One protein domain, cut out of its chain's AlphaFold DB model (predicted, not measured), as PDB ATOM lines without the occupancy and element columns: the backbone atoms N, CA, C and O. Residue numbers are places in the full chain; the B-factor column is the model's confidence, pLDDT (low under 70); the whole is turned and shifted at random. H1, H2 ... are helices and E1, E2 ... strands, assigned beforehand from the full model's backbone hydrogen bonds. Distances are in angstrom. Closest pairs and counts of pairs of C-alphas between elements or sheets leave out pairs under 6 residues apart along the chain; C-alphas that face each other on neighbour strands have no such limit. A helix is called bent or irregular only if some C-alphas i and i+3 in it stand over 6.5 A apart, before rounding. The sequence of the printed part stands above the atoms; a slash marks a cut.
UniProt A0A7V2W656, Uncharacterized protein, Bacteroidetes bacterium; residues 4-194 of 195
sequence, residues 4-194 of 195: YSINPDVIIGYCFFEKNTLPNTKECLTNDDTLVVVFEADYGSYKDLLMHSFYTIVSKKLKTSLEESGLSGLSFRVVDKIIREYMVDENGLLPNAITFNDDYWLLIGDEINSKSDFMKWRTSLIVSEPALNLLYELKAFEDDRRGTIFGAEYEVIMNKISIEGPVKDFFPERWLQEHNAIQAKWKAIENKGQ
ATOM      1  N   TYR A   4      -1.531 -25.265   6.892       93.00
ATOM      2  CA  TYR A   4      -1.149 -24.845   8.224       93.00
ATOM      3  C   TYR A   4      -1.770 -25.795   9.240       93.00
ATOM      4  O   TYR A   4      -2.961 -26.093   9.174       93.00
ATOM      5  N   SER A   5      -0.962 -26.260  10.187       91.06
ATOM      6  CA  SER A   5      -1.479 -26.883  11.402       91.06
ATOM      7  C   SER A   5      -1.846 -25.764  12.365       91.06
ATOM      8  O   SER A   5      -0.958 -25.002  12.753       91.06
ATOM      9  N   ILE A   6      -3.112 -25.681  12.770       87.94
ATOM     10  CA  ILE A   6      -3.560 -24.739  13.799       87.94
ATOM     11  C   ILE A   6      -4.002 -25.475  15.062       87.94
ATOM     12  O   ILE A   6      -4.693 -26.490  14.998       87.94
ATOM     13  N   ASN A   7      -3.577 -24.942  16.203       83.19
ATOM     14  CA  ASN A   7      -3.850 -25.425  17.550       83.19
ATOM     15  C   ASN A   7      -4.310 -24.240  18.412       83.19
ATOM     16  O   ASN A   7      -3.563 -23.844  19.307       83.19
ATOM     17  N   PRO A   8      -5.450 -23.602  18.079       74.94
ATOM     18  CA  PRO A   8      -5.865 -22.342  18.687       74.94
ATOM     19  C   PRO A   8      -5.796 -22.436  20.210       74.94
ATOM     20  O   PRO A   8      -6.216 -23.440  20.785       74.94
ATOM     21  N   ASP A   9      -5.227 -21.407  20.841       65.19
ATOM     22  CA  ASP A   9      -5.042 -21.395  22.286       65.19
ATOM     23  C   ASP A   9      -6.404 -21.171  22.924       65.19
ATOM     24  O   ASP A   9      -7.029 -20.113  22.777       65.19
ATOM     25  N   VAL A  10      -6.928 -22.250  23.487       58.09
ATOM     26  CA  VAL A  10      -8.310 -22.334  23.913       58.09
ATOM     27  C   VAL A  10      -8.349 -23.025  25.264       58.09
ATOM     28  O   VAL A  10      -8.057 -24.211  25.364       58.09
ATOM     29  N   ILE A  11      -8.752 -22.288  26.300       55.72
ATOM     30  CA  ILE A  11      -9.043 -22.845  27.625       55.72
ATOM     31  C   ILE A  11     -10.526 -23.244  27.620       55.72
ATOM     32  O   ILE A  11     -11.397 -22.583  28.174       55.72
ATOM     33  N   ILE A  12     -10.832 -24.319  26.896       63.44
ATOM     34  CA  ILE A  12     -12.005 -25.140  27.208       63.44
ATOM     35  C   ILE A  12     -11.535 -26.169  28.216       63.44
ATOM     36  O   ILE A  12     -10.458 -26.724  28.019       63.44
ATOM     37  N   GLY A  13     -12.369 -26.465  29.217       71.38
ATOM     38  CA  GLY A  13     -12.108 -27.540  30.167       71.38
ATOM     39  C   GLY A  13     -11.801 -28.840  29.437       71.38
ATOM     40  O   GLY A  13     -10.646 -29.221  29.311       71.38
ATOM     41  N   TYR A  14     -12.822 -29.525  28.921       77.19
ATOM     42  CA  TYR A  14     -12.620 -30.744  28.133       77.19
ATOM     43  C   TYR A  14     -13.880 -31.162  27.373       77.19
ATOM     44  O   TYR A  14     -14.970 -30.641  27.589       77.19
ATOM     45  N   CYS A  15     -13.745 -32.131  26.467       82.44
ATOM     46  CA  CYS A  15     -14.886 -32.792  25.837       82.44
ATOM     47  C   CYS A  15     -14.633 -34.287  25.638       82.44
ATOM     48  O   CYS A  15     -13.486 -34.722  25.496       82.44
ATOM     49  N   PHE A  16     -15.708 -35.069  25.687       84.19
ATOM     50  CA  PHE A  16     -15.679 -36.532  25.670       84.19
ATOM     51  C   PHE A  16     -17.033 -37.097  25.228       84.19
ATOM     52  O   PHE A  16     -18.046 -36.403  25.314       84.19
ATOM     53  N   PHE A  17     -17.068 -38.365  24.807       86.19
ATOM     54  CA  PHE A  17     -18.331 -39.086  24.647       86.19
ATOM     55  C   PHE A  17     -18.578 -39.994  25.855       86.19
ATOM     56  O   PHE A  17     -17.671 -40.697  26.300       86.19
ATOM     57  N   GLU A  18     -19.805 -40.002  26.380       84.06
ATOM     58  CA  GLU A  18     -20.159 -40.726  27.620       84.06
ATOM     59  C   GLU A  18     -20.018 -42.259  27.510       84.06
ATOM     60  O   GLU A  18     -19.890 -42.934  28.528       84.06
ATOM     61  N   LYS A  19     -20.029 -42.822  26.295       79.06
ATOM     62  CA  LYS A  19     -20.024 -44.278  26.049       79.06
ATOM     63  C   LYS A  19     -18.822 -44.783  25.236       79.06
ATOM     64  O   LYS A  19     -18.523 -45.973  25.290       79.06
ATOM     65  N   ASN A  20     -18.103 -43.902  24.538       75.44
ATOM     66  CA  ASN A  20     -16.905 -44.241  23.768       75.44
ATOM     67  C   ASN A  20     -15.831 -43.167  23.966       75.44
ATOM     68  O   ASN A  20     -15.962 -42.033  23.524       75.44
ATOM     69  N   THR A  21     -14.729 -43.503  24.622       66.69
ATOM     70  CA  THR A  21     -13.743 -42.490  25.007       66.69
ATOM     71  C   THR A  21     -12.930 -41.938  23.832       66.69
ATOM     72  O   THR A  21     -12.434 -40.815  23.941       66.69
ATOM     73  N   LEU A  22     -12.805 -42.668  22.713       69.25
ATOM     74  CA  LEU A  22     -11.975 -42.279  21.560       69.25
ATOM     75  C   LEU A  22     -12.529 -42.814  20.217       69.25
ATOM     76  O   LEU A  22     -11.862 -43.621  19.562       69.25
ATOM     77  N   PRO A  23     -13.725 -42.384  19.778       74.62
ATOM     78  CA  PRO A  23     -14.243 -42.768  18.473       74.62
ATOM     79  C   PRO A  23     -13.357 -42.250  17.335       74.62
ATOM     80  O   PRO A  23     -12.783 -41.159  17.401       74.62
ATOM     81  N   ASN A  24     -13.272 -43.023  16.253       78.62
ATOM     82  CA  ASN A  24     -12.664 -42.540  15.011       78.62
ATOM     83  C   ASN A  24     -13.594 -41.553  14.273       78.62
ATOM     84  O   ASN A  24     -14.774 -41.420  14.589       78.62
ATOM     85  N   THR A  25     -13.075 -40.884  13.239       72.50
ATOM     86  CA  THR A  25     -13.797 -39.885  12.426       72.50
ATOM     87  C   THR A  25     -15.175 -40.362  11.949       72.50
ATOM     88  O   THR A  25     -16.142 -39.605  12.009       72.50
ATOM     89  N   LYS A  26     -15.286 -41.617  11.495       75.94
ATOM     90  CA  LYS A  26     -16.543 -42.177  10.980       75.94
ATOM     91  C   LYS A  26     -17.545 -42.416  12.107       75.94
ATOM     92  O   LYS A  26     -18.713 -42.070  11.969       75.94
ATOM     93  N   GLU A  27     -17.081 -42.957  13.227       80.31
ATOM     94  CA  GLU A  27     -17.902 -43.165  14.424       80.31
ATOM     95  C   GLU A  27     -18.411 -41.840  14.991       80.31
ATOM     96  O   GLU A  27     -19.578 -41.747  15.357       80.31
ATOM     97  N   CYS A  28     -17.599 -40.782  14.977       81.31
ATOM     98  CA  CYS A  28     -18.046 -39.451  15.388       81.31
ATOM     99  C   CYS A  28     -19.264 -38.949  14.591       81.31
ATOM    100  O   CYS A  28     -20.034 -38.160  15.131       81.31
ATOM    101  N   LEU A  29     -19.464 -39.393  13.344       80.50
ATOM    102  CA  LEU A  29     -20.593 -38.974  12.503       80.50
ATOM    103  C   LEU A  29     -21.837 -39.853  12.648       80.50
ATOM    104  O   LEU A  29     -22.939 -39.380  12.388       80.50
ATOM    105  N   THR A  30     -21.674 -41.126  13.018       76.44
ATOM    106  CA  THR A  30     -22.763 -42.118  12.960       76.44
ATOM    107  C   THR A  30     -23.115 -42.755  14.300       76.44
ATOM    108  O   THR A  30     -24.030 -43.567  14.352       76.44
ATOM    109  N   ASN A  31     -22.355 -42.484  15.361       71.81
ATOM    110  CA  ASN A  31     -22.567 -43.075  16.679       71.81
ATOM    111  C   ASN A  31     -23.562 -42.240  17.499       71.81
ATOM    112  O   ASN A  31     -23.332 -41.043  17.671       71.81
ATOM    113  N   ASP A  32     -24.591 -42.879  18.063       75.75
ATOM    114  CA  ASP A  32     -25.639 -42.271  18.907       75.75
ATOM    115  C   ASP A  32     -25.169 -41.930  20.342       75.75
ATOM    116  O   ASP A  32     -25.972 -41.674  21.241       75.75
ATOM    117  N   ASP A  33     -23.863 -41.983  20.605       83.50
ATOM    118  CA  ASP A  33     -23.290 -41.640  21.908       83.50
ATOM    119  C   ASP A  33     -23.482 -40.163  22.278       83.50
ATOM    120  O   ASP A  33     -23.404 -39.284  21.436       83.50
ATOM    121  N   THR A  34     -23.656 -39.846  23.559       86.56
ATOM    122  CA  THR A  34     -23.737 -38.445  23.999       86.56
ATOM    123  C   THR A  34     -22.357 -37.786  23.930       86.56
ATOM    124  O   THR A  34     -21.455 -38.193  24.670       86.56
ATOM    125  N   LEU A  35     -22.186 -36.755  23.100       87.88
ATOM    126  CA  LEU A  35     -21.030 -35.859  23.117       87.88
ATOM    127  C   LEU A  35     -21.235 -34.749  24.155       87.88
ATOM    128  O   LEU A  35     -22.174 -33.955  24.067       87.88
ATOM    129  N   VAL A  36     -20.314 -34.658  25.111       85.75
ATOM    130  CA  VAL A  36     -20.352 -33.683  26.204       85.75
ATOM    131  C   VAL A  36     -19.170 -32.724  26.096       85.75
ATOM    132  O   VAL A  36     -18.023 -33.155  25.961       85.75
ATOM    133  N   VAL A  37     -19.445 -31.424  26.197       84.81
ATOM    134  CA  VAL A  37     -18.436 -30.357  26.297       84.81
ATOM    135  C   VAL A  37     -18.536 -29.699  27.669       84.81
ATOM    136  O   VAL A  37     -19.629 -29.378  28.135       84.81
ATOM    137  N   VAL A  38     -17.398 -29.486  28.320       80.38
ATOM    138  CA  VAL A  38     -17.283 -28.876  29.647       80.38
ATOM    139  C   VAL A  38     -16.465 -27.594  29.543       80.38
ATOM    140  O   VAL A  38     -15.313 -27.620  29.107       80.38
ATOM    141  N   PHE A  39     -17.059 -26.477  29.955       77.62
ATOM    142  CA  PHE A  39     -16.403 -25.176  30.056       77.62
ATOM    143  C   PHE A  39     -15.970 -24.904  31.499       77.62
ATOM    144  O   PHE A  39     -16.769 -25.039  32.429       77.62
ATOM    145  N   GLU A  40     -14.723 -24.474  31.673       70.56
ATOM    146  CA  GLU A  40     -14.236 -23.948  32.947       70.56
ATOM    147  C   GLU A  40     -14.827 -22.550  33.192       70.56
ATOM    148  O   GLU A  40     -14.985 -21.754  32.259       70.56
ATOM    149  N   ALA A  41     -15.217 -22.275  34.443       52.47
ATOM    150  CA  ALA A  41     -15.638 -20.939  34.858       52.47
ATOM    151  C   ALA A  41     -14.434 -19.995  34.718       52.47
ATOM    152  O   ALA A  41     -13.332 -20.391  35.076       52.47
ATOM    153  N   ASP A  42     -14.646 -18.787  34.192       53.69
ATOM    154  CA  ASP A  42     -13.639 -17.755  33.861       53.69
ATOM    155  C   ASP A  42     -13.070 -17.752  32.433       53.69
ATOM    156  O   ASP A  42     -12.205 -16.926  32.124       53.69
ATOM    157  N   TYR A  43     -13.585 -18.566  31.501       54.25
ATOM    158  CA  TYR A  43     -13.172 -18.396  30.106       54.25
ATOM    159  C   TYR A  43     -13.757 -17.109  29.496       54.25
ATOM    160  O   TYR A  43     -14.973 -16.969  29.352       54.25
ATOM    161  N   GLY A  44     -12.867 -16.159  29.177       52.34
ATOM    162  CA  GLY A  44     -13.160 -14.864  28.555       52.34
ATOM    163  C   GLY A  44     -13.790 -14.958  27.157       52.34
ATOM    164  O   GLY A  44     -14.324 -15.991  26.768       52.34
ATOM    165  N   SER A  45     -13.767 -13.848  26.399       53.91
ATOM    166  CA  SER A  45     -14.530 -13.675  25.147       53.91
ATOM    167  C   SER A  45     -14.489 -14.917  24.250       53.91
ATOM    168  O   SER A  45     -13.444 -15.247  23.691       53.91
ATOM    169  N   TYR A  46     -15.632 -15.593  24.135       58.91
ATOM    170  CA  TYR A  46     -15.801 -16.831  23.385       58.91
ATOM    171  C   TYR A  46     -15.210 -16.710  21.972       58.91
ATOM    172  O   TYR A  46     -15.753 -15.997  21.128       58.91
ATOM    173  N   LYS A  47     -14.096 -17.405  21.714       68.56
ATOM    174  CA  LYS A  47     -13.599 -17.635  20.353       68.56
ATOM    175  C   LYS A  47     -14.503 -18.669  19.685       68.56
ATOM    176  O   LYS A  47     -14.896 -19.650  20.313       68.56
ATOM    177  N   ASP A  48     -14.866 -18.432  18.429       80.38
ATOM    178  CA  ASP A  48     -15.820 -19.287  17.720       80.38
ATOM    179  C   ASP A  48     -15.207 -20.642  17.296       80.38
ATOM    180  O   ASP A  48     -15.958 -21.565  16.978       80.38
ATOM    181  N   LEU A  49     -13.871 -20.779  17.307       85.69
ATOM    182  CA  LEU A  49     -13.123 -22.020  17.067       85.69
ATOM    183  C   LEU A  49     -12.351 -22.436  18.320       85.69
ATOM    184  O   LEU A  49     -11.520 -21.694  18.843       85.69
ATOM    185  N   LEU A  50     -12.597 -23.664  18.759       82.94
ATOM    186  CA  LEU A  50     -12.158 -24.186  20.039       82.94
ATOM    187  C   LEU A  50     -11.506 -25.562  19.850       82.94
ATOM    188  O   LEU A  50     -11.968 -26.360  19.034       82.94
ATOM    189  N   MET A  51     -10.438 -25.876  20.584       78.94
ATOM    190  CA  MET A  51      -9.754 -27.163  20.437       78.94
ATOM    191  C   MET A  51      -9.377 -27.746  21.793       78.94
ATOM    192  O   MET A  51      -8.752 -27.076  22.605       78.94
ATOM    193  N   HIS A  52      -9.745 -29.004  22.027       71.88
ATOM    194  CA  HIS A  52      -9.349 -29.740  23.222       71.88
ATOM    195  C   HIS A  52      -9.022 -31.188  22.859       71.88
ATOM    196  O   HIS A  52      -9.873 -31.934  22.362       71.88
ATOM    197  N   SER A  53      -7.795 -31.616  23.165       71.19
ATOM    198  CA  SER A  53      -7.295 -32.951  22.820       71.19
ATOM    199  C   SER A  53      -7.518 -33.271  21.331       71.19
ATOM    200  O   SER A  53      -6.969 -32.596  20.466       71.19
ATOM    201  N   PHE A  54      -8.318 -34.291  21.009       72.12
ATOM    202  CA  PHE A  54      -8.597 -34.734  19.639       72.12
ATOM    203  C   PHE A  54      -9.763 -33.988  18.980       72.12
ATOM    204  O   PHE A  54     -10.064 -34.209  17.807       72.12
ATOM    205  N   TYR A  55     -10.451 -33.114  19.709       84.31
ATOM    206  CA  TYR A  55     -11.722 -32.548  19.286       84.31
ATOM    207  C   TYR A  55     -11.589 -31.068  18.959       84.31
ATOM    208  O   TYR A  55     -10.881 -30.312  19.622       84.31
ATOM    209  N   THR A  56     -12.291 -30.673  17.904       88.25
ATOM    210  CA  THR A  56     -12.378 -29.289  17.455       88.25
ATOM    211  C   THR A  56     -13.835 -28.897  17.580       88.25
ATOM    212  O   THR A  56     -14.672 -29.484  16.907       88.25
ATOM    213  N   ILE A  57     -14.148 -27.967  18.466       88.62
ATOM    214  CA  ILE A  57     -15.505 -27.489  18.700       88.62
ATOM    215  C   ILE A  57     -15.644 -26.120  18.036       88.62
ATOM    216  O   ILE A  57     -14.733 -25.300  18.099       88.62
ATOM    217  N   VAL A  58     -16.767 -25.866  17.378       90.31
ATOM    218  CA  VAL A  58     -17.080 -24.571  16.772       90.31
ATOM    219  C   VAL A  58     -18.421 -24.067  17.269       90.31
ATOM    220  O   VAL A  58     -19.307 -24.866  17.580       90.31
ATOM    221  N   SER A  59     -18.591 -22.749  17.327       88.88
ATOM    222  CA  SER A  59     -19.904 -22.164  17.581       88.88
ATOM    223  C   SER A  59     -20.842 -22.373  16.388       88.88
ATOM    224  O   SER A  59     -20.411 -22.530  15.241       88.88
ATOM    225  N   LYS A  60     -22.152 -22.316  16.632       90.06
ATOM    226  CA  LYS A  60     -23.199 -22.380  15.602       90.06
ATOM    227  C   LYS A  60     -23.018 -21.310  14.525       90.06
ATOM    228  O   LYS A  60     -23.249 -21.570  13.343       90.06
ATOM    229  N   LYS A  61     -22.573 -20.117  14.928       90.50
ATOM    230  CA  LYS A  61     -22.288 -19.006  14.017       90.50
ATOM    231  C   LYS A  61     -21.155 -19.369  13.056       90.50
ATOM    232  O   LYS A  61     -21.353 -19.291  11.848       90.50
ATOM    233  N   LEU A  62     -20.011 -19.822  13.574       92.56
ATOM    234  CA  LEU A  62     -18.887 -20.217  12.725       92.56
ATOM    235  C   LEU A  62     -19.221 -21.435  11.869       92.56
ATOM    236  O   LEU A  62     -18.904 -21.429  10.686       92.56
ATOM    237  N   LYS A  63     -19.916 -22.435  12.420       94.75
ATOM    238  CA  LYS A  63     -20.415 -23.586  11.658       94.75
ATOM    239  C   LYS A  63     -21.205 -23.140  10.424       94.75
ATOM    240  O   LYS A  63     -20.918 -23.605   9.327       94.75
ATOM    241  N   THR A  64     -22.137 -22.201  10.596       94.75
ATOM    242  CA  THR A  64     -22.950 -21.660   9.494       94.75
ATOM    243  C   THR A  64     -22.074 -20.960   8.449       94.75
ATOM    244  O   THR A  64     -22.152 -21.284   7.269       94.75
ATOM    245  N   SER A  65     -21.165 -20.075   8.877       95.88
ATOM    246  CA  SER A  65     -20.238 -19.390   7.964       95.88
ATOM    247  C   SER A  65     -19.313 -20.349   7.201       95.88
ATOM    248  O   SER A  65     -19.001 -20.113   6.036       95.88
ATOM    249  N   LEU A  66     -18.867 -21.434   7.841       95.88
ATOM    250  CA  LEU A  66     -18.030 -22.449   7.202       95.88
ATOM    251  C   LEU A  66     -18.803 -23.231   6.132       95.88
ATOM    252  O   LEU A  66     -18.264 -23.448   5.050       95.88
ATOM    253  N   GLU A  67     -20.058 -23.604   6.386       95.06
ATOM    254  CA  GLU A  67     -20.904 -24.275   5.385       95.06
ATOM    255  C   GLU A  67     -21.192 -23.382   4.170       95.06
ATOM    256  O   GLU A  67     -21.153 -23.850   3.032       95.06
ATOM    257  N   GLU A  68     -21.427 -22.088   4.393       96.50
ATOM    258  CA  GLU A  68     -21.692 -21.113   3.327       96.50
ATOM    259  C   GLU A  68     -20.453 -20.796   2.473       96.50
ATOM    260  O   GLU A  68     -20.584 -20.360   1.330       96.50
ATOM    261  N   SER A  69     -19.247 -21.039   2.997       96.44
ATOM    262  CA  SER A  69     -17.988 -20.735   2.303       96.44
ATOM    263  C   SER A  69     -17.703 -21.621   1.084       96.44
ATOM    264  O   SER A  69     -16.902 -21.249   0.225       96.44
ATOM    265  N   GLY A  70     -18.318 -22.808   1.014       94.31
ATOM    266  CA  GLY A  70     -18.044 -23.807  -0.023       94.31
ATOM    267  C   GLY A  70     -16.676 -24.496   0.089       94.31
ATOM    268  O   GLY A  70     -16.285 -25.207  -0.838       94.31
ATOM    269  N   LEU A  71     -15.944 -24.300   1.193       96.31
ATOM    270  CA  LEU A  71     -14.690 -25.002   1.472       96.31
ATOM    271  C   LEU A  71     -14.934 -26.495   1.739       96.31
ATOM    272  O   LEU A  71     -15.973 -26.908   2.253       96.31
ATOM    273  N   SER A  72     -13.952 -27.317   1.377       96.12
ATOM    274  CA  SER A  72     -14.056 -28.781   1.402       96.12
ATOM    275  C   SER A  72     -13.541 -29.424   2.698       96.12
ATOM    276  O   SER A  72     -12.758 -28.836   3.444       96.12
ATOM    277  N   GLY A  73     -13.948 -30.672   2.951       93.94
ATOM    278  CA  GLY A  73     -13.487 -31.476   4.092       93.94
ATOM    279  C   GLY A  73     -14.065 -31.075   5.443       93.94
ATOM    280  O   GLY A  73     -13.432 -31.269   6.477       93.94
ATOM    281  N   LEU A  74     -15.261 -30.494   5.433       93.31
ATOM    282  CA  LEU A  74     -16.007 -30.107   6.621       93.31
ATOM    283  C   LEU A  74     -17.139 -31.103   6.863       93.31
ATOM    284  O   LEU A  74     -18.002 -31.301   6.010       93.31
ATOM    285  N   SER A  75     -17.167 -31.710   8.042       93.38
ATOM    286  CA  SER A  75     -18.335 -32.418   8.558       93.38
ATOM    287  C   SER A  75     -18.593 -32.000   9.998       93.38
ATOM    288  O   SER A  75     -17.661 -31.702  10.745       93.38
ATOM    289  N   PHE A  76     -19.862 -31.973  10.396       92.25
ATOM    290  CA  PHE A  76     -20.263 -31.490  11.712       92.25
ATOM    291  C   PHE A  76     -21.139 -32.504  12.434       92.25
ATOM    292  O   PHE A  76     -21.994 -33.149  11.828       92.25
ATOM    293  N   ARG A  77     -20.957 -32.588  13.750       91.06
ATOM    294  CA  ARG A  77     -21.839 -33.315  14.666       91.06
ATOM    295  C   ARG A  77     -22.284 -32.361  15.769       91.06
ATOM    296  O   ARG A  77     -21.466 -31.601  16.283       91.06
ATOM    297  N   VAL A  78     -23.566 -32.381  16.114       89.00
ATOM    298  CA  VAL A  78     -24.091 -31.574  17.223       89.00
ATOM    299  C   VAL A  78     -23.416 -31.977  18.540       89.00
ATOM    300  O   VAL A  78     -23.087 -33.149  18.739       89.00
ATOM    301  N   VAL A  79     -23.163 -31.005  19.419       89.31
ATOM    302  CA  VAL A  79     -22.796 -31.273  20.815       89.31
ATOM    303  C   VAL A  79     -24.079 -31.517  21.600       89.31
ATOM    304  O   VAL A  79     -24.927 -30.633  21.690       89.31
ATOM    305  N   ASP A  80     -24.221 -32.705  22.182       87.31
ATOM    306  CA  ASP A  80     -25.461 -33.117  22.846       87.31
ATOM    307  C   ASP A  80     -25.657 -32.427  24.204       87.31
ATOM    308  O   ASP A  80     -26.783 -32.152  24.621       87.31
ATOM    309  N   LYS A  81     -24.559 -32.143  24.915       86.12
ATOM    310  CA  LYS A  81     -24.605 -31.601  26.277       86.12
ATOM    311  C   LYS A  81     -23.460 -30.636  26.544       86.12
ATOM    312  O   LYS A  81     -22.300 -30.945  26.276       86.12
ATOM    313  N   ILE A  82     -23.781 -29.497  27.153       82.94
ATOM    314  CA  ILE A  82     -22.798 -28.501  27.581       82.94
ATOM    315  C   ILE A  82     -22.892 -28.333  29.094       82.94
ATOM    316  O   ILE A  82     -23.962 -28.052  29.634       82.94
ATOM    317  N   ILE A  83     -21.762 -28.483  29.775       79.81
ATOM    318  CA  ILE A  83     -21.621 -28.238  31.209       79.81
ATOM    319  C   ILE A  83     -20.845 -26.935  31.378       79.81
ATOM    320  O   ILE A  83     -19.720 -26.822  30.889       79.81
ATOM    321  N   ARG A  84     -21.445 -25.952  32.048       73.19
ATOM    322  CA  ARG A  84     -20.787 -24.689  32.406       73.19
ATOM    323  C   ARG A  84     -20.541 -24.655  33.909       73.19
ATOM    324  O   ARG A  84     -21.388 -25.120  34.668       73.19
ATOM    325  N   GLU A  85     -19.400 -24.082  34.288       61.03
ATOM    326  CA  GLU A  85     -18.981 -23.841  35.672       61.03
ATOM    327  C   GLU A  85     -18.812 -25.134  36.485       61.03
ATOM    328  O   GLU A  85     -19.748 -25.709  37.045       61.03
ATOM    329  N   TYR A  86     -17.567 -25.605  36.528       55.81
ATOM    330  CA  TYR A  86     -17.159 -26.781  37.284       55.81
ATOM    331  C   TYR A  86     -16.932 -26.385  38.753       55.81
ATOM    332  O   TYR A  86     -15.905 -25.790  39.073       55.81
ATOM    333  N   MET A  87     -17.884 -26.676  39.648       50.53
ATOM    334  CA  MET A  87     -17.668 -26.522  41.092       50.53
ATOM    335  C   MET A  87     -17.295 -27.869  41.713       50.53
ATOM    336  O   MET A  87     -17.970 -28.881  41.515       50.53
ATOM    337  N   VAL A  88     -16.201 -27.873  42.471       51.84
ATOM    338  CA  VAL A  88     -15.800 -28.998  43.319       51.84
ATOM    339  C   VAL A  88     -16.160 -28.616  44.748       51.84
ATOM    340  O   VAL A  88     -15.619 -27.636  45.261       51.84
ATOM    341  N   ASP A  89     -17.079 -29.350  45.376       53.28
ATOM    342  CA  ASP A  89     -17.370 -29.199  46.802       53.28
ATOM    343  C   ASP A  89     -16.783 -30.362  47.619       53.28
ATOM    344  O   ASP A  89     -16.146 -31.280  47.097       53.28
ATOM    345  N   GLU A  90     -16.970 -30.302  48.935       53.81
ATOM    346  CA  GLU A  90     -16.480 -31.288  49.903       53.81
ATOM    347  C   GLU A  90     -17.103 -32.695  49.760       53.81
ATOM    348  O   GLU A  90     -16.579 -33.651  50.332       53.81
ATOM    349  N   ASN A  91     -18.159 -32.853  48.950       59.31
ATOM    350  CA  ASN A  91     -18.817 -34.128  48.644       59.31
ATOM    351  C   ASN A  91     -18.537 -34.635  47.216       59.31
ATOM    352  O   ASN A  91     -18.982 -35.731  46.859       59.31
ATOM    353  N   GLY A  92     -17.783 -33.885  46.407       55.59
ATOM    354  CA  GLY A  92     -17.348 -34.283  45.073       55.59
ATOM    355  C   GLY A  92     -17.769 -33.313  43.968       55.59
ATOM    356  O   GLY A  92     -17.875 -32.106  44.153       55.59
ATOM    357  N   LEU A  93     -17.914 -33.856  42.759       52.97
ATOM    358  CA  LEU A  93     -18.117 -33.087  41.531       52.97
ATOM    359  C   LEU A  93     -19.606 -32.769  41.335       52.97
ATOM    360  O   LEU A  93     -20.395 -33.695  41.133       52.97
ATOM    361  N   LEU A  94     -19.987 -31.487  41.321       52.12
ATOM    362  CA  LEU A  94     -21.353 -31.062  41.002       52.12
ATOM    363  C   LEU A  94     -21.351 -30.054  39.836       52.12
ATOM    364  O   LEU A  94     -20.851 -28.939  39.983       52.12
ATOM    365  N   PRO A  95     -21.901 -30.409  38.657       54.78
ATOM    366  CA  PRO A  95     -22.101 -29.445  37.579       54.78
ATOM    367  C   PRO A  95     -23.204 -28.450  37.966       54.78
ATOM    368  O   PRO A  95     -24.327 -28.864  38.252       54.78
ATOM    369  N   ASN A  96     -22.907 -27.148  37.944       57.84
ATOM    370  CA  ASN A  96     -23.860 -26.113  38.368       57.84
ATOM    371  C   ASN A  96     -24.874 -25.721  37.277       57.84
ATOM    372  O   ASN A  96     -25.978 -25.284  37.596       57.84
ATOM    373  N   ALA A  97     -24.560 -25.921  35.992       60.22
ATOM    374  CA  ALA A  97     -25.518 -25.718  34.907       60.22
ATOM    375  C   ALA A  97     -25.256 -26.681  33.741       60.22
ATOM    376  O   ALA A  97     -24.301 -26.529  32.975       60.22
ATOM    377  N   ILE A  98     -26.135 -27.674  33.584       56.03
ATOM    378  CA  ILE A  98     -26.236 -28.434  32.335       56.03
ATOM    379  C   ILE A  98     -27.144 -27.631  31.409       56.03
ATOM    380  O   ILE A  98     -28.338 -27.488  31.667       56.03
ATOM    381  N   THR A  99     -26.576 -27.113  30.328       61.34
ATOM    382  CA  THR A  99     -27.336 -26.469  29.256       61.34
ATOM    383  C   THR A  99     -27.326 -27.376  28.031       61.34
ATOM    384  O   THR A  99     -26.269 -27.832  27.598       61.34
ATOM    385  N   PHE A 100     -28.502 -27.648  27.474       53.69
ATOM    386  CA  PHE A 100     -28.650 -28.311  26.182       53.69
ATOM    387  C   PHE A 100     -28.780 -27.199  25.154       53.69
ATOM    388  O   PHE A 100     -29.812 -26.531  25.111       53.69
ATOM    389  N   ASN A 101     -27.715 -26.917  24.410       56.12
ATOM    390  CA  ASN A 101     -27.767 -25.874  23.400       56.12
ATOM    391  C   ASN A 101     -27.092 -26.346  22.114       56.12
ATOM    392  O   ASN A 101     -25.995 -26.898  22.159       56.12
ATOM    393  N   ASP A 102     -27.742 -26.094  20.979       61.44
ATOM    394  CA  ASP A 102     -27.197 -26.308  19.634       61.44
ATOM    395  C   ASP A 102     -26.169 -25.227  19.241       61.44
ATOM    396  O   ASP A 102     -25.744 -25.136  18.087       61.44
ATOM    397  N   ASP A 103     -25.751 -24.422  20.219       78.38
ATOM    398  CA  ASP A 103     -24.719 -23.396  20.130       78.38
ATOM    399  C   ASP A 103     -23.346 -23.932  19.726       78.38
ATOM    400  O   ASP A 103     -22.542 -23.148  19.223       78.38
ATOM    401  N   TYR A 104     -23.054 -25.220  19.939       86.81
ATOM    402  CA  TYR A 104     -21.742 -25.795  19.644       86.81
ATOM    403  C   TYR A 104     -21.819 -27.099  18.860       86.81
ATOM    404  O   TYR A 104     -22.726 -27.917  19.017       86.81
ATOM    405  N   TRP A 105     -20.815 -27.281  18.012       90.75
ATOM    406  CA  TRP A 105     -20.710 -28.392  17.081       90.75
ATOM    407  C   TRP A 105     -19.291 -28.938  17.098       90.75
ATOM    408  O   TRP A 105     -18.324 -28.181  17.121       90.75
ATOM    409  N   LEU A 106     -19.156 -30.256  17.046       90.75
ATOM    410  CA  LEU A 106     -17.891 -30.904  16.744       90.75
ATOM    411  C   LEU A 106     -17.606 -30.752  15.249       90.75
ATOM    412  O   LEU A 106     -18.357 -31.262  14.418       90.75
ATOM    413  N   LEU A 107     -16.504 -30.083  14.927       92.19
ATOM    414  CA  LEU A 107     -15.919 -30.037  13.596       92.19
ATOM    415  C   LEU A 107     -15.035 -31.271  13.370       92.19
ATOM    416  O   LEU A 107     -14.089 -31.562  14.115       92.19
ATOM    417  N   ILE A 108     -15.339 -31.973  12.287       90.69
ATOM    418  CA  ILE A 108     -14.676 -33.185  11.834       90.69
ATOM    419  C   ILE A 108     -14.075 -32.874  10.462       90.69
ATOM    420  O   ILE A 108     -14.801 -32.678   9.492       90.69
ATOM    421  N   GLY A 109     -12.745 -32.774  10.417       90.38
ATOM    422  CA  GLY A 109     -11.994 -32.603   9.175       90.38
ATOM    423  C   GLY A 109     -11.789 -33.930   8.446       90.38
ATOM    424  O   GLY A 109     -11.770 -34.986   9.087       90.38
ATOM    425  N   ASP A 110     -11.565 -33.871   7.135       91.56
ATOM    426  CA  ASP A 110     -11.210 -35.051   6.341       91.56
ATOM    427  C   ASP A 110      -9.868 -35.665   6.770       91.56
ATOM    428  O   ASP A 110      -9.040 -35.066   7.463       91.56
ATOM    429  N   GLU A 111      -9.601 -36.880   6.300       87.31
ATOM    430  CA  GLU A 111      -8.284 -37.487   6.458       87.31
ATOM    431  C   GLU A 111      -7.193 -36.667   5.752       87.31
ATOM    432  O   GLU A 111      -7.404 -36.084   4.687       87.31
ATOM    433  N   ILE A 112      -5.981 -36.698   6.308       84.06
ATOM    434  CA  ILE A 112      -4.790 -35.956   5.851       84.06
ATOM    435  C   ILE A 112      -4.403 -36.152   4.365       84.06
ATOM    436  O   ILE A 112      -3.637 -35.367   3.810       84.06
ATOM    437  N   ASN A 113      -4.921 -37.189   3.702       80.56
ATOM    438  CA  ASN A 113      -4.620 -37.506   2.301       80.56
ATOM    439  C   ASN A 113      -5.646 -36.949   1.297       80.56
ATOM    440  O   ASN A 113      -5.433 -37.063   0.089       80.56
ATOM    441  N   SER A 114      -6.742 -36.357   1.776       83.38
ATOM    442  CA  SER A 114      -7.881 -35.906   0.960       83.38
ATOM    443  C   SER A 114      -7.581 -34.704   0.055       83.38
ATOM    444  O   SER A 114      -8.229 -34.548  -0.976       83.38
ATOM    445  N   LYS A 115      -6.567 -33.888   0.393       87.44
ATOM    446  CA  LYS A 115      -6.307 -32.558  -0.205       87.44
ATOM    447  C   LYS A 115      -7.463 -31.560  -0.006       87.44
ATOM    448  O   LYS A 115      -7.577 -30.615  -0.784       87.44
ATOM    449  N   SER A 116      -8.292 -31.783   1.011       94.19
ATOM    450  CA  SER A 116      -9.400 -30.904   1.381       94.19
ATOM    451  C   SER A 116      -8.920 -29.649   2.117       94.19
ATOM    452  O   SER A 116      -7.802 -29.600   2.634       94.19
ATOM    453  N   ASP A 117      -9.776 -28.628   2.181       96.44
ATOM    454  CA  ASP A 117      -9.480 -27.376   2.885       96.44
ATOM    455  C   ASP A 117      -9.374 -27.557   4.394       96.44
ATOM    456  O   ASP A 117      -8.547 -26.906   5.033       96.44
ATOM    457  N   PHE A 118     -10.178 -28.469   4.937       94.81
ATOM    458  CA  PHE A 118     -10.133 -28.895   6.323       94.81
ATOM    459  C   PHE A 118      -9.763 -30.373   6.397       94.81
ATOM    460  O   PHE A 118     -10.407 -31.241   5.812       94.81
ATOM    461  N   MET A 119      -8.701 -30.657   7.137       92.81
ATOM    462  CA  MET A 119      -8.206 -32.001   7.397       92.81
ATOM    463  C   MET A 119      -7.926 -32.172   8.884       92.81
ATOM    464  O   MET A 119      -7.838 -31.205   9.644       92.81
ATOM    465  N   LYS A 120      -7.738 -33.411   9.319       86.44
ATOM    466  CA  LYS A 120      -7.396 -33.711  10.704       86.44
ATOM    467  C   LYS A 120      -6.219 -34.666  10.795       86.44
ATOM    468  O   LYS A 120      -6.121 -35.642  10.051       86.44
ATOM    469  N   TRP A 121      -5.327 -34.388  11.742       81.44
ATOM    470  CA  TRP A 121      -4.250 -35.301  12.103       81.44
ATOM    471  C   TRP A 121      -4.026 -35.304  13.607       81.44
ATOM    472  O   TRP A 121      -3.538 -34.329  14.176       81.44
ATOM    473  N   ARG A 122      -4.349 -36.428  14.255       78.12
ATOM    474  CA  ARG A 122      -4.311 -36.557  15.719       78.12
ATOM    475  C   ARG A 122      -5.079 -35.401  16.379       78.12
ATOM    476  O   ARG A 122      -6.287 -35.300  16.199       78.12
ATOM    477  N   THR A 123      -4.388 -34.552  17.132       73.75
ATOM    478  CA  THR A 123      -4.946 -33.401  17.849       73.75
ATOM    479  C   THR A 123      -4.930 -32.114  17.026       73.75
ATOM    480  O   THR A 123      -5.492 -31.122  17.462       73.75
ATOM    481  N   SER A 124      -4.281 -32.109  15.861       80.88
ATOM    482  CA  SER A 124      -4.080 -30.909  15.051       80.88
ATOM    483  C   SER A 124      -5.176 -30.728  14.011       80.88
ATOM    484  O   SER A 124      -5.530 -31.674  13.289       80.88
ATOM    485  N   LEU A 125      -5.645 -29.487  13.870       89.69
ATOM    486  CA  LEU A 125      -6.487 -29.086  12.750       89.69
ATOM    487  C   LEU A 125      -5.618 -28.662  11.552       89.69
ATOM    488  O   LEU A 125      -4.843 -27.708  11.606       89.69
ATOM    489  N   ILE A 126      -5.789 -29.428  10.481       92.50
ATOM    490  CA  ILE A 126      -5.389 -29.237   9.087       92.50
ATOM    491  C   ILE A 126      -6.101 -28.116   8.337       92.50
ATOM    492  O   ILE A 126      -7.234 -28.381   7.953       92.50
ATOM    493  N   VAL A 127      -5.539 -26.932   8.083       95.12
ATOM    494  CA  VAL A 127      -6.240 -25.940   7.237       95.12
ATOM    495  C   VAL A 127      -5.441 -25.514   6.017       95.12
ATOM    496  O   VAL A 127      -4.224 -25.329   6.078       95.12
ATOM    497  N   SER A 128      -6.126 -25.351   4.890       96.38
ATOM    498  CA  SER A 128      -5.579 -24.696   3.705       96.38
ATOM    499  C   SER A 128      -5.379 -23.194   3.929       96.38
ATOM    500  O   SER A 128      -5.955 -22.604   4.837       96.38
ATOM    501  N   GLU A 129      -4.566 -22.548   3.091       96.06
ATOM    502  CA  GLU A 129      -4.405 -21.082   3.110       96.06
ATOM    503  C   GLU A 129      -5.750 -20.330   2.942       96.06
ATOM    504  O   GLU A 129      -6.001 -19.424   3.737       96.06
ATOM    505  N   PRO A 130      -6.665 -20.713   2.020       96.94
ATOM    506  CA  PRO A 130      -8.020 -20.151   1.977       96.94
ATOM    507  C   PRO A 130      -8.817 -20.329   3.277       96.94
ATOM    508  O   PRO A 130      -9.392 -19.359   3.771       96.94
ATOM    509  N   ALA A 131      -8.818 -21.533   3.859       96.56
ATOM    510  CA  ALA A 131      -9.521 -21.805   5.112       96.56
ATOM    511  C   ALA A 131      -8.955 -20.989   6.280       96.56
ATOM    512  O   ALA A 131      -9.710 -20.414   7.062       96.56
ATOM    513  N   LEU A 132      -7.628 -20.879   6.374       95.62
ATOM    514  CA  LEU A 132      -6.963 -20.062   7.383       95.62
ATOM    515  C   LEU A 132      -7.372 -18.585   7.274       95.62
ATOM    516  O   LEU A 132      -7.685 -17.960   8.286       95.62
ATOM    517  N   ASN A 133      -7.391 -18.037   6.057       95.75
ATOM    518  CA  ASN A 133      -7.783 -16.647   5.824       95.75
ATOM    519  C   ASN A 133      -9.232 -16.389   6.252       95.75
ATOM    520  O   ASN A 133      -9.491 -15.395   6.929       95.75
ATOM    521  N   LEU A 134     -10.148 -17.309   5.930       95.81
ATOM    522  CA  LEU A 134     -11.541 -17.222   6.365       95.81
ATOM    523  C   LEU A 134     -11.661 -17.246   7.896       95.81
ATOM    524  O   LEU A 134     -12.386 -16.439   8.473       95.81
ATOM    525  N   LEU A 135     -10.929 -18.134   8.574       93.75
ATOM    526  CA  LEU A 135     -10.942 -18.201  10.038       93.75
ATOM    527  C   LEU A 135     -10.460 -16.889  10.683       93.75
ATOM    528  O   LEU A 135     -11.021 -16.478  11.699       93.75
ATOM    529  N   TYR A 136      -9.474 -16.206  10.092       92.38
ATOM    530  CA  TYR A 136      -9.057 -14.876  10.556       92.38
ATOM    531  C   TYR A 136     -10.092 -13.790  10.270       92.38
ATOM    532  O   TYR A 136     -10.352 -12.963  11.143       92.38
ATOM    533  N   GLU A 137     -10.695 -13.788   9.080       94.00
ATOM    534  CA  GLU A 137     -11.745 -12.830   8.709       94.00
ATOM    535  C   GLU A 137     -12.931 -12.903   9.678       94.00
ATOM    536  O   GLU A 137     -13.412 -11.880  10.173       94.00
ATOM    537  N   LEU A 138     -13.335 -14.125  10.028       91.75
ATOM    538  CA  LEU A 138     -14.407 -14.394  10.983       91.75
ATOM    539  C   LEU A 138     -13.996 -14.161  12.443       91.75
ATOM    540  O   LEU A 138     -14.843 -14.270  13.330       91.75
ATOM    541  N   LYS A 139     -12.719 -13.839  12.704       89.31
ATOM    542  CA  LYS A 139     -12.133 -13.740  14.052       89.31
ATOM    543  C   LYS A 139     -12.392 -15.004  14.881       89.31
ATOM    544  O   LYS A 139     -12.648 -14.934  16.081       89.31
ATOM    545  N   ALA A 140     -12.345 -16.162  14.223       88.88
ATOM    546  CA  ALA A 140     -12.667 -17.451  14.823       88.88
ATOM    547  C   ALA A 140     -11.668 -17.847  15.918       88.88
ATOM    548  O   ALA A 140     -12.039 -18.510  16.884       88.88
ATOM    549  N   PHE A 141     -10.411 -17.427  15.774       85.25
ATOM    550  CA  PHE A 141      -9.357 -17.563  16.769       85.25
ATOM    551  C   PHE A 141      -8.344 -16.417  16.625       85.25
ATOM    552  O   PHE A 141      -8.414 -15.625  15.686       85.25
ATOM    553  N   GLU A 142      -7.382 -16.340  17.544       83.81
ATOM    554  CA  GLU A 142      -6.254 -15.404  17.445       83.81
ATOM    555  C   GLU A 142      -4.946 -16.170  17.617       83.81
ATOM    556  O   GLU A 142      -4.919 -17.222  18.261       83.81
ATOM    557  N   ASP A 143      -3.865 -15.634  17.058       85.62
ATOM    558  CA  ASP A 143      -2.528 -16.190  17.247       85.62
ATOM    559  C   ASP A 143      -2.103 -16.054  18.718       85.62
ATOM    560  O   ASP A 143      -2.115 -14.952  19.265       85.62
ATOM    561  N   ASP A 144      -1.693 -17.164  19.340       80.12
ATOM    562  CA  ASP A 144      -1.000 -17.142  20.632       80.12
ATOM    563  C   ASP A 144       0.449 -16.748  20.370       80.12
ATOM    564  O   ASP A 144       1.207 -17.493  19.736       80.12
ATOM    565  N   ARG A 145       0.803 -15.546  20.822       80.12
ATOM    566  CA  ARG A 145       2.142 -14.981  20.708       80.12
ATOM    567  C   ARG A 145       2.783 -14.951  22.081       80.12
ATOM    568  O   ARG A 145       2.270 -14.311  22.996       80.12
ATOM    569  N   ARG A 146       3.951 -15.578  22.201       75.69
ATOM    570  CA  ARG A 146       4.765 -15.548  23.423       75.69
ATOM    571  C   ARG A 146       6.144 -14.968  23.120       75.69
ATOM    572  O   ARG A 146       6.700 -15.235  22.056       75.69
ATOM    573  N   GLY A 147       6.694 -14.179  24.045       69.62
ATOM    574  CA  GLY A 147       7.983 -13.498  23.872       69.62
ATOM    575  C   GLY A 147       8.279 -12.469  24.970       69.62
ATOM    576  O   GLY A 147       7.419 -12.176  25.799       69.62
ATOM    577  N   THR A 148       9.507 -11.939  24.997       59.38
ATOM    578  CA  THR A 148       9.964 -10.907  25.951       59.38
ATOM    579  C   THR A 148       9.998  -9.499  25.343       59.38
ATOM    580  O   THR A 148       9.887  -9.305  24.138       59.38
ATOM    581  N   ILE A 149      10.176  -8.510  26.226       54.00
ATOM    582  CA  ILE A 149       9.940  -7.057  26.087       54.00
ATOM    583  C   ILE A 149      10.724  -6.360  24.944       54.00
ATOM    584  O   ILE A 149      10.432  -5.211  24.624       54.00
ATOM    585  N   PHE A 150      11.694  -7.018  24.298       55.00
ATOM    586  CA  PHE A 150      12.604  -6.365  23.343       55.00
ATOM    587  C   PHE A 150      12.039  -6.106  21.937       55.00
ATOM    588  O   PHE A 150      12.681  -5.379  21.190       55.00
ATOM    589  N   GLY A 151      10.841  -6.598  21.600       58.75
ATOM    590  CA  GLY A 151      10.179  -6.301  20.323       58.75
ATOM    591  C   GLY A 151       9.736  -7.544  19.548       58.75
ATOM    592  O   GLY A 151       9.941  -8.680  19.982       58.75
ATOM    593  N   ALA A 152       9.098  -7.321  18.393       65.25
ATOM    594  CA  ALA A 152       8.468  -8.361  17.570       65.25
ATOM    595  C   ALA A 152       9.447  -9.442  17.064       65.25
ATOM    596  O   ALA A 152       9.025 -10.532  16.686       65.25
ATOM    597  N   GLU A 153      10.754  -9.177  17.064       64.69
ATOM    598  CA  GLU A 153      11.789 -10.119  16.630       64.69
ATOM    599  C   GLU A 153      11.959 -11.342  17.553       64.69
ATOM    600  O   GLU A 153      12.559 -12.339  17.141       64.69
ATOM    601  N   TYR A 154      11.419 -11.288  18.775       63.66
ATOM    602  CA  TYR A 154      11.418 -12.400  19.733       63.66
ATOM    603  C   TYR A 154      10.027 -13.017  19.941       63.66
ATOM    604  O   TYR A 154       9.888 -13.930  20.757       63.66
ATOM    605  N   GLU A 155       9.005 -12.547  19.217       71.50
ATOM    606  CA  GLU A 155       7.665 -13.136  19.262       71.50
ATOM    607  C   GLU A 155       7.642 -14.475  18.514       71.50
ATOM    608  O   GLU A 155       8.044 -14.582  17.353       71.50
ATOM    609  N   VAL A 156       7.131 -15.511  19.176       74.62
ATOM    610  CA  VAL A 156       6.884 -16.824  18.575       74.62
ATOM    611  C   VAL A 156       5.383 -17.085  18.566       74.62
ATOM    612  O   VAL A 156       4.724 -16.948  19.596       74.62
ATOM    613  N   ILE A 157       4.850 -17.477  17.402       79.88
ATOM    614  CA  ILE A 157       3.464 -17.938  17.263       79.88
ATOM    615  C   ILE A 157       3.409 -19.418  17.643       79.88
ATOM    616  O   ILE A 157       4.062 -20.249  17.010       79.88
ATOM    617  N   MET A 158       2.636 -19.743  18.673       77.25
ATOM    618  CA  MET A 158       2.641 -21.070  19.303       77.25
ATOM    619  C   MET A 158       1.563 -22.004  18.756       77.25
ATOM    620  O   MET A 158       1.700 -23.226  18.805       77.25
ATOM    621  N   ASN A 159       0.492 -21.434  18.214       81.44
ATOM    622  CA  ASN A 159      -0.706 -22.159  17.809       81.44
ATOM    623  C   ASN A 159      -0.855 -22.324  16.294       81.44
ATOM    624  O   ASN A 159      -1.905 -22.768  15.838       81.44
ATOM    625  N   LYS A 160       0.156 -21.967  15.500       88.31
ATOM    626  CA  LYS A 160       0.107 -22.069  14.038       88.31
ATOM    627  C   LYS A 160       1.469 -22.435  13.481       88.31
ATOM    628  O   LYS A 160       2.450 -21.735  13.715       88.31
ATOM    629  N   ILE A 161       1.507 -23.496  12.685       87.81
ATOM    630  CA  ILE A 161       2.729 -24.004  12.059       87.81
ATOM    631  C   ILE A 161       2.491 -24.157  10.559       87.81
ATOM    632  O   ILE A 161       1.532 -24.803  10.137       87.81
ATOM    633  N   SER A 162       3.366 -23.552   9.753       90.19
ATOM    634  CA  SER A 162       3.361 -23.708   8.296       90.19
ATOM    635  C   SER A 162       3.827 -25.111   7.919       90.19
ATOM    636  O   SER A 162       4.850 -25.580   8.412       90.19
ATOM    637  N   ILE A 163       3.095 -25.769   7.026       88.69
ATOM    638  CA  ILE A 163       3.438 -27.099   6.528       88.69
ATOM    639  C   ILE A 163       4.189 -26.949   5.209       88.69
ATOM    640  O   ILE A 163       3.629 -26.532   4.193       88.69
ATOM    641  N   GLU A 164       5.472 -27.298   5.227       84.69
ATOM    642  CA  GLU A 164       6.322 -27.304   4.041       84.69
ATOM    643  C   GLU A 164       6.365 -28.699   3.409       84.69
ATOM    644  O   GLU A 164       6.791 -29.665   4.041       84.69
ATOM    645  N   GLY A 165       5.953 -28.797   2.143       85.06
ATOM    646  CA  GLY A 165       5.890 -30.064   1.412       85.06
ATOM    647  C   GLY A 165       4.549 -30.797   1.569       85.06
ATOM    648  O   GLY A 165       3.537 -30.180   1.913       85.06
ATOM    649  N   PRO A 166       4.490 -32.103   1.243       85.62
ATOM    650  CA  PRO A 166       3.260 -32.881   1.355       85.62
ATOM    651  C   PRO A 166       2.825 -33.051   2.817       85.62
ATOM    652  O   PRO A 166       3.605 -33.484   3.661       85.62
ATOM    653  N   VAL A 167       1.548 -32.781   3.108       85.06
ATOM    654  CA  VAL A 167       0.992 -32.811   4.477       85.06
ATOM    655  C   VAL A 167       1.230 -34.159   5.169       85.06
ATOM    656  O   VAL A 167       1.633 -34.198   6.329       85.06
ATOM    657  N   LYS A 168       1.057 -35.263   4.436       82.75
ATOM    658  CA  LYS A 168       1.285 -36.631   4.926       82.75
ATOM    659  C   LYS A 168       2.717 -36.905   5.409       82.75
ATOM    660  O   LYS A 168       2.899 -37.733   6.295       82.75
ATOM    661  N   ASP A 169       3.704 -36.199   4.859       82.94
ATOM    662  CA  ASP A 169       5.125 -36.419   5.145       82.94
ATOM    663  C   ASP A 169       5.605 -35.484   6.275       82.94
ATOM    664  O   ASP A 169       6.572 -35.769   6.978       82.94
ATOM    665  N   PHE A 170       4.877 -34.390   6.528       81.38
ATOM    666  CA  PHE A 170       5.230 -33.390   7.536       81.38
ATOM    667  C   PHE A 170       5.197 -33.929   8.974       81.38
ATOM    668  O   PHE A 170       6.116 -33.693   9.761       81.38
ATOM    669  N   PHE A 171       4.145 -34.655   9.353       73.56
ATOM    670  CA  PHE A 171       3.952 -35.043  10.753       73.56
ATOM    671  C   PHE A 171       4.842 -36.188  11.255       73.56
ATOM    672  O   PHE A 171       5.264 -36.116  12.411       73.56
ATOM    673  N   PRO A 172       5.151 -37.228  10.457       69.31
ATOM    674  CA  PRO A 172       6.087 -38.271  10.876       69.31
ATOM    675  C   PRO A 172       7.529 -37.766  11.031       69.31
ATOM    676  O   PRO A 172       8.248 -38.264  11.894       69.31
ATOM    677  N   GLU A 173       7.947 -36.781  10.229       67.44
ATOM    678  CA  GLU A 173       9.363 -36.399  10.109       67.44
ATOM    679  C   GLU A 173       9.710 -35.056  10.766       67.44
ATOM    680  O   GLU A 173      10.787 -34.913  11.347       67.44
ATOM    681  N   ARG A 174       8.811 -34.065  10.695       64.81
ATOM    682  CA  ARG A 174       9.132 -32.667  11.030       64.81
ATOM    683  C   ARG A 174       8.388 -32.110  12.234       64.81
ATOM    684  O   ARG A 174       8.914 -31.209  12.876       64.81
ATOM    685  N   TRP A 175       7.237 -32.668  12.620       66.88
ATOM    686  CA  TRP A 175       6.466 -32.146  13.762       66.88
ATOM    687  C   TRP A 175       7.281 -32.080  15.058       66.88
ATOM    688  O   TRP A 175       7.292 -31.055  15.732       66.88
ATOM    689  N   LEU A 176       7.995 -33.157  15.397       67.94
ATOM    690  CA  LEU A 176       8.811 -33.188  16.611       67.94
ATOM    691  C   LEU A 176       9.972 -32.186  16.534       67.94
ATOM    692  O   LEU A 176      10.326 -31.591  17.546       67.94
ATOM    693  N   GLN A 177      10.544 -31.970  15.347       70.25
ATOM    694  CA  GLN A 177      11.631 -31.010  15.141       70.25
ATOM    695  C   GLN A 177      11.137 -29.569  15.278       70.25
ATOM    696  O   GLN A 177      11.739 -28.802  16.024       70.25
ATOM    697  N   GLU A 178      10.020 -29.225  14.637       67.31
ATOM    698  CA  GLU A 178       9.383 -27.907  14.743       67.31
ATOM    699  C   GLU A 178       8.921 -27.630  16.178       67.31
ATOM    700  O   GLU A 178       9.215 -26.576  16.738       67.31
ATOM    701  N   HIS A 179       8.287 -28.610  16.832       69.00
ATOM    702  CA  HIS A 179       7.901 -28.498  18.237       69.00
ATOM    703  C   HIS A 179       9.123 -28.292  19.143       69.00
ATOM    704  O   HIS A 179       9.126 -27.391  19.980       69.00
ATOM    705  N   ASN A 180      10.194 -29.067  18.948       69.38
ATOM    706  CA  ASN A 180      11.435 -28.900  19.703       69.38
ATOM    707  C   ASN A 180      12.109 -27.551  19.416       69.38
ATOM    708  O   ASN A 180      12.668 -26.955  20.334       69.38
ATOM    709  N   ALA A 181      12.049 -27.045  18.183       71.12
ATOM    710  CA  ALA A 181      12.579 -25.733  17.819       71.12
ATOM    711  C   ALA A 181      11.787 -24.601  18.491       71.12
ATOM    712  O   ALA A 181      12.389 -23.655  19.001       71.12
ATOM    713  N   ILE A 182      10.457 -24.724  18.562       68.75
ATOM    714  CA  ILE A 182       9.581 -23.817  19.313       68.75
ATOM    715  C   ILE A 182       9.938 -23.852  20.811       68.75
ATOM    716  O   ILE A 182      10.189 -22.805  21.405       68.75
ATOM    717  N   GLN A 183      10.061 -25.044  21.405       69.56
ATOM    718  CA  GLN A 183      10.446 -25.219  22.814       69.56
ATOM    719  C   GLN A 183      11.859 -24.691  23.117       69.56
ATOM    720  O   GLN A 183      12.100 -24.101  24.170       69.56
ATOM    721  N   ALA A 184      12.809 -24.870  22.197       72.38
ATOM    722  CA  ALA A 184      14.171 -24.359  22.339       72.38
ATOM    723  C   ALA A 184      14.217 -22.827  22.263       72.38
ATOM    724  O   ALA A 184      14.884 -22.196  23.087       72.38
ATOM    725  N   LYS A 185      13.480 -22.223  21.318       69.12
ATOM    726  CA  LYS A 185      13.309 -20.763  21.247       69.12
ATOM    727  C   LYS A 185      12.686 -20.227  22.533       69.12
ATOM    728  O   LYS A 185      13.177 -19.238  23.065       69.12
ATOM    729  N   TRP A 186      11.686 -20.919  23.076       66.00
ATOM    730  CA  TRP A 186      11.057 -20.555  24.342       66.00
ATOM    731  C   TRP A 186      12.041 -20.571  25.521       66.00
ATOM    732  O   TRP A 186      12.214 -19.546  26.176       66.00
ATOM    733  N   LYS A 187      12.793 -21.662  25.723       68.75
ATOM    734  CA  LYS A 187      13.835 -21.722  26.771       68.75
ATOM    735  C   LYS A 187      14.881 -20.611  26.636       68.75
ATOM    736  O   LYS A 187      15.366 -20.081  27.633       68.75
ATOM    737  N   ALA A 188      15.258 -20.256  25.406       66.94
ATOM    738  CA  ALA A 188      16.199 -19.165  25.164       66.94
ATOM    739  C   ALA A 188      15.623 -17.792  25.556       66.94
ATOM    740  O   ALA A 188      16.370 -16.933  26.025       66.94
ATOM    741  N   ILE A 189      14.314 -17.594  25.383       63.56
ATOM    742  CA  ILE A 189      13.591 -16.386  25.795       63.56
ATOM    743  C   ILE A 189      13.520 -16.298  27.329       63.56
ATOM    744  O   ILE A 189      13.849 -15.250  27.884       63.56
ATOM    745  N   GLU A 190      13.176 -17.390  28.021       65.00
ATOM    746  CA  GLU A 190      13.084 -17.430  29.493       65.00
ATOM    747  C   GLU A 190      14.421 -17.120  30.177       65.00
ATOM    748  O   GLU A 190      14.482 -16.291  31.084       65.00
ATOM    749  N   ASN A 191      15.511 -17.724  29.695       63.06
ATOM    750  CA  ASN A 191      16.841 -17.526  30.273       63.06
ATOM    751  C   ASN A 191      17.361 -16.087  30.099       63.06
ATOM    752  O   ASN A 191      18.126 -15.604  30.930       63.06
ATOM    753  N   LYS A 192      16.948 -15.384  29.036       58.84
ATOM    754  CA  LYS A 192      17.333 -13.982  28.789       58.84
ATOM    755  C   LYS A 192      16.484 -12.969  29.555       58.84
ATOM    756  O   LYS A 192      16.944 -11.858  29.769       58.84
ATOM    757  N   GLY A 193      15.268 -13.327  29.971       54.16
ATOM    758  CA  GLY A 193      14.427 -12.472  30.818       54.16
ATOM    759  C   GLY A 193      14.852 -12.434  32.293       54.16
ATOM    760  O   GLY A 193      14.306 -11.645  33.056       54.16
ATOM    761  N   GLN A 194      15.802 -13.288  32.693       51.09
ATOM    762  CA  GLN A 194      16.326 -13.403  34.062       51.09
ATOM    763  C   GLN A 194      17.737 -12.806  34.241       51.09
ATOM    764  O   GLN A 194      18.300 -12.912  35.332       51.09
TER     765      GLN A 194
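This is residues 4 to 194 of the 195 residues of an uncharacterized protein of Bacteroidetes bacterium (UniProt A0A7V2W656). Three small, strongly twisted sheets follow one another: E4 E5 E9 E6 in the middle, with helices H1 and H2 on its opposite faces; E2 E3 E7 E8 partly face to face with it, strands crossed; and E10 E11 E1 E12 on its other side, with H3 and H4. The bent hairpin E7 E8 and the long helix H5 lie at opposite ends. The printed part has 191 residues with five named helices and twelve named strands, in the order E1 E2 H1 E3 E4 E5 H2 E6 E7 E8 E9 E10 E11 H3 E12 H4 H5; E2 E3 E7 E8 is mixed, the other two sheets are antiparallel, and the class is mixed, helices and strands. The whole is compact, with a radius of gyration of the C-alphas of 18.0 A and spans of 46 by 46 by 30 A.

The first sheet is made of E4, residues 49 to 52, E5, 55 to 59, E9, 104 to 111 and 22.2 A long, and E6, 74 to 78; C-alpha 104 is at (-21.742, -25.795, 19.644). The next has E10, residues 118 to 121, E11, 124 to 128, E1, 4 to 6, and E12, 160 to 163; C-alpha 4 is at (-1.149, -24.845, 8.224). The third has E2, residues 14 to 17, E3, 35 to 39, E7, 81 to 89 and 21.9 A long, and E8, 92 to 99 and 20.3 A long. The helices are H1, residues 25 to 30, H2, 60 to 68, H3, 129 to 137, H4, 167 to 173, and H5, 175 to 192 and 26.0 A long, which ends at C-alpha 192 (17.333, -13.982, 28.789).

In E4 E5 E9 E6, the pairs within hydrogen-bond range include N 50 and O 57 of the hairpin E4 and E5, 2.8 A apart, N 58 and O 105 of the antiparallel neighbours E5 and E9, 2.8 A apart, and N 77 and O 106 of the antiparallel neighbours E6 and E9, 3.0 A apart. H1 lies over E6 at a height over the sheet of 8.1 A, slantwise to the strands; the closest C-alphas, of Leu 29 and Arg 77, are 6.2 A apart. On the opposite face H2 runs along the strands at a height of 8.7 A, over E9 at 9 degrees on the local plane; its closest C-alphas to E9 are Lys 60 and Tyr 104, 5.5 A. The strands E1 E4 E5 E6 E9 E10 E11 E12, taken together as one sheet, form a sandwich, two sheets face to face, with the sheet E2 E3 E7 E8, the strands of the one at 60 degrees to those of the other; the closest C-alphas of E2 and E4, those of Tyr 14 and His 52, are 6.0 A apart. There E2 and E3 are antiparallel, with N 16 and O 36 at 3.0 A; E3 and E7 are parallel, with N 39 and O 83 at 2.8 A; the hairpin E7 and E8 has N 82 and O 99 at 3.0 A. E7 bends by 63 degrees at residue 85 and E8 by 51 degrees at residue 96. E9 and E10 meet only at a point, C-alphas 109 and 119 facing each other at 4.2 A. In the sheet E10 E11 E1 E12, the pairs within hydrogen-bond range include N 119 and O 126 of the hairpin E10 and E11, 2.8 A apart, N 4 and O 127 of the antiparallel neighbours E1 and E11, 2.8 A apart, and N 5 and O 161 of the antiparallel neighbours E1 and E12, 2.9 A apart. H3 stands up from this sheet over E11, at a height of 9.1 A; H4, on the opposite face, lies over none of the strands. H5 only grazes the sheet with residues 175 to 182, and H4 and H5 meet only through their link. Every O i to N i+4 pair is within hydrogen-bond range in H2, H3 and H5; in H1 it is 1 of 2, and in H4 0 of 3, with 1 of 4 O i to N i+3 pairs. H4 is irregular, only just: C-alphas 168 and 171 are 6.6 A apart.

The C-alphas farthest apart, of Asn 91 and Gly 165, are 53.5 A from each other. The printed part has no cut. The link from H3 to E12 is long, 22 residues, and within it residues 145 to 146 pair with 156 to 157, antiparallel. The mean pLDDT of the printed part is 77.8; 59 residues are under 70, among them 85 to 102, 147 to 154 and 185 to 194.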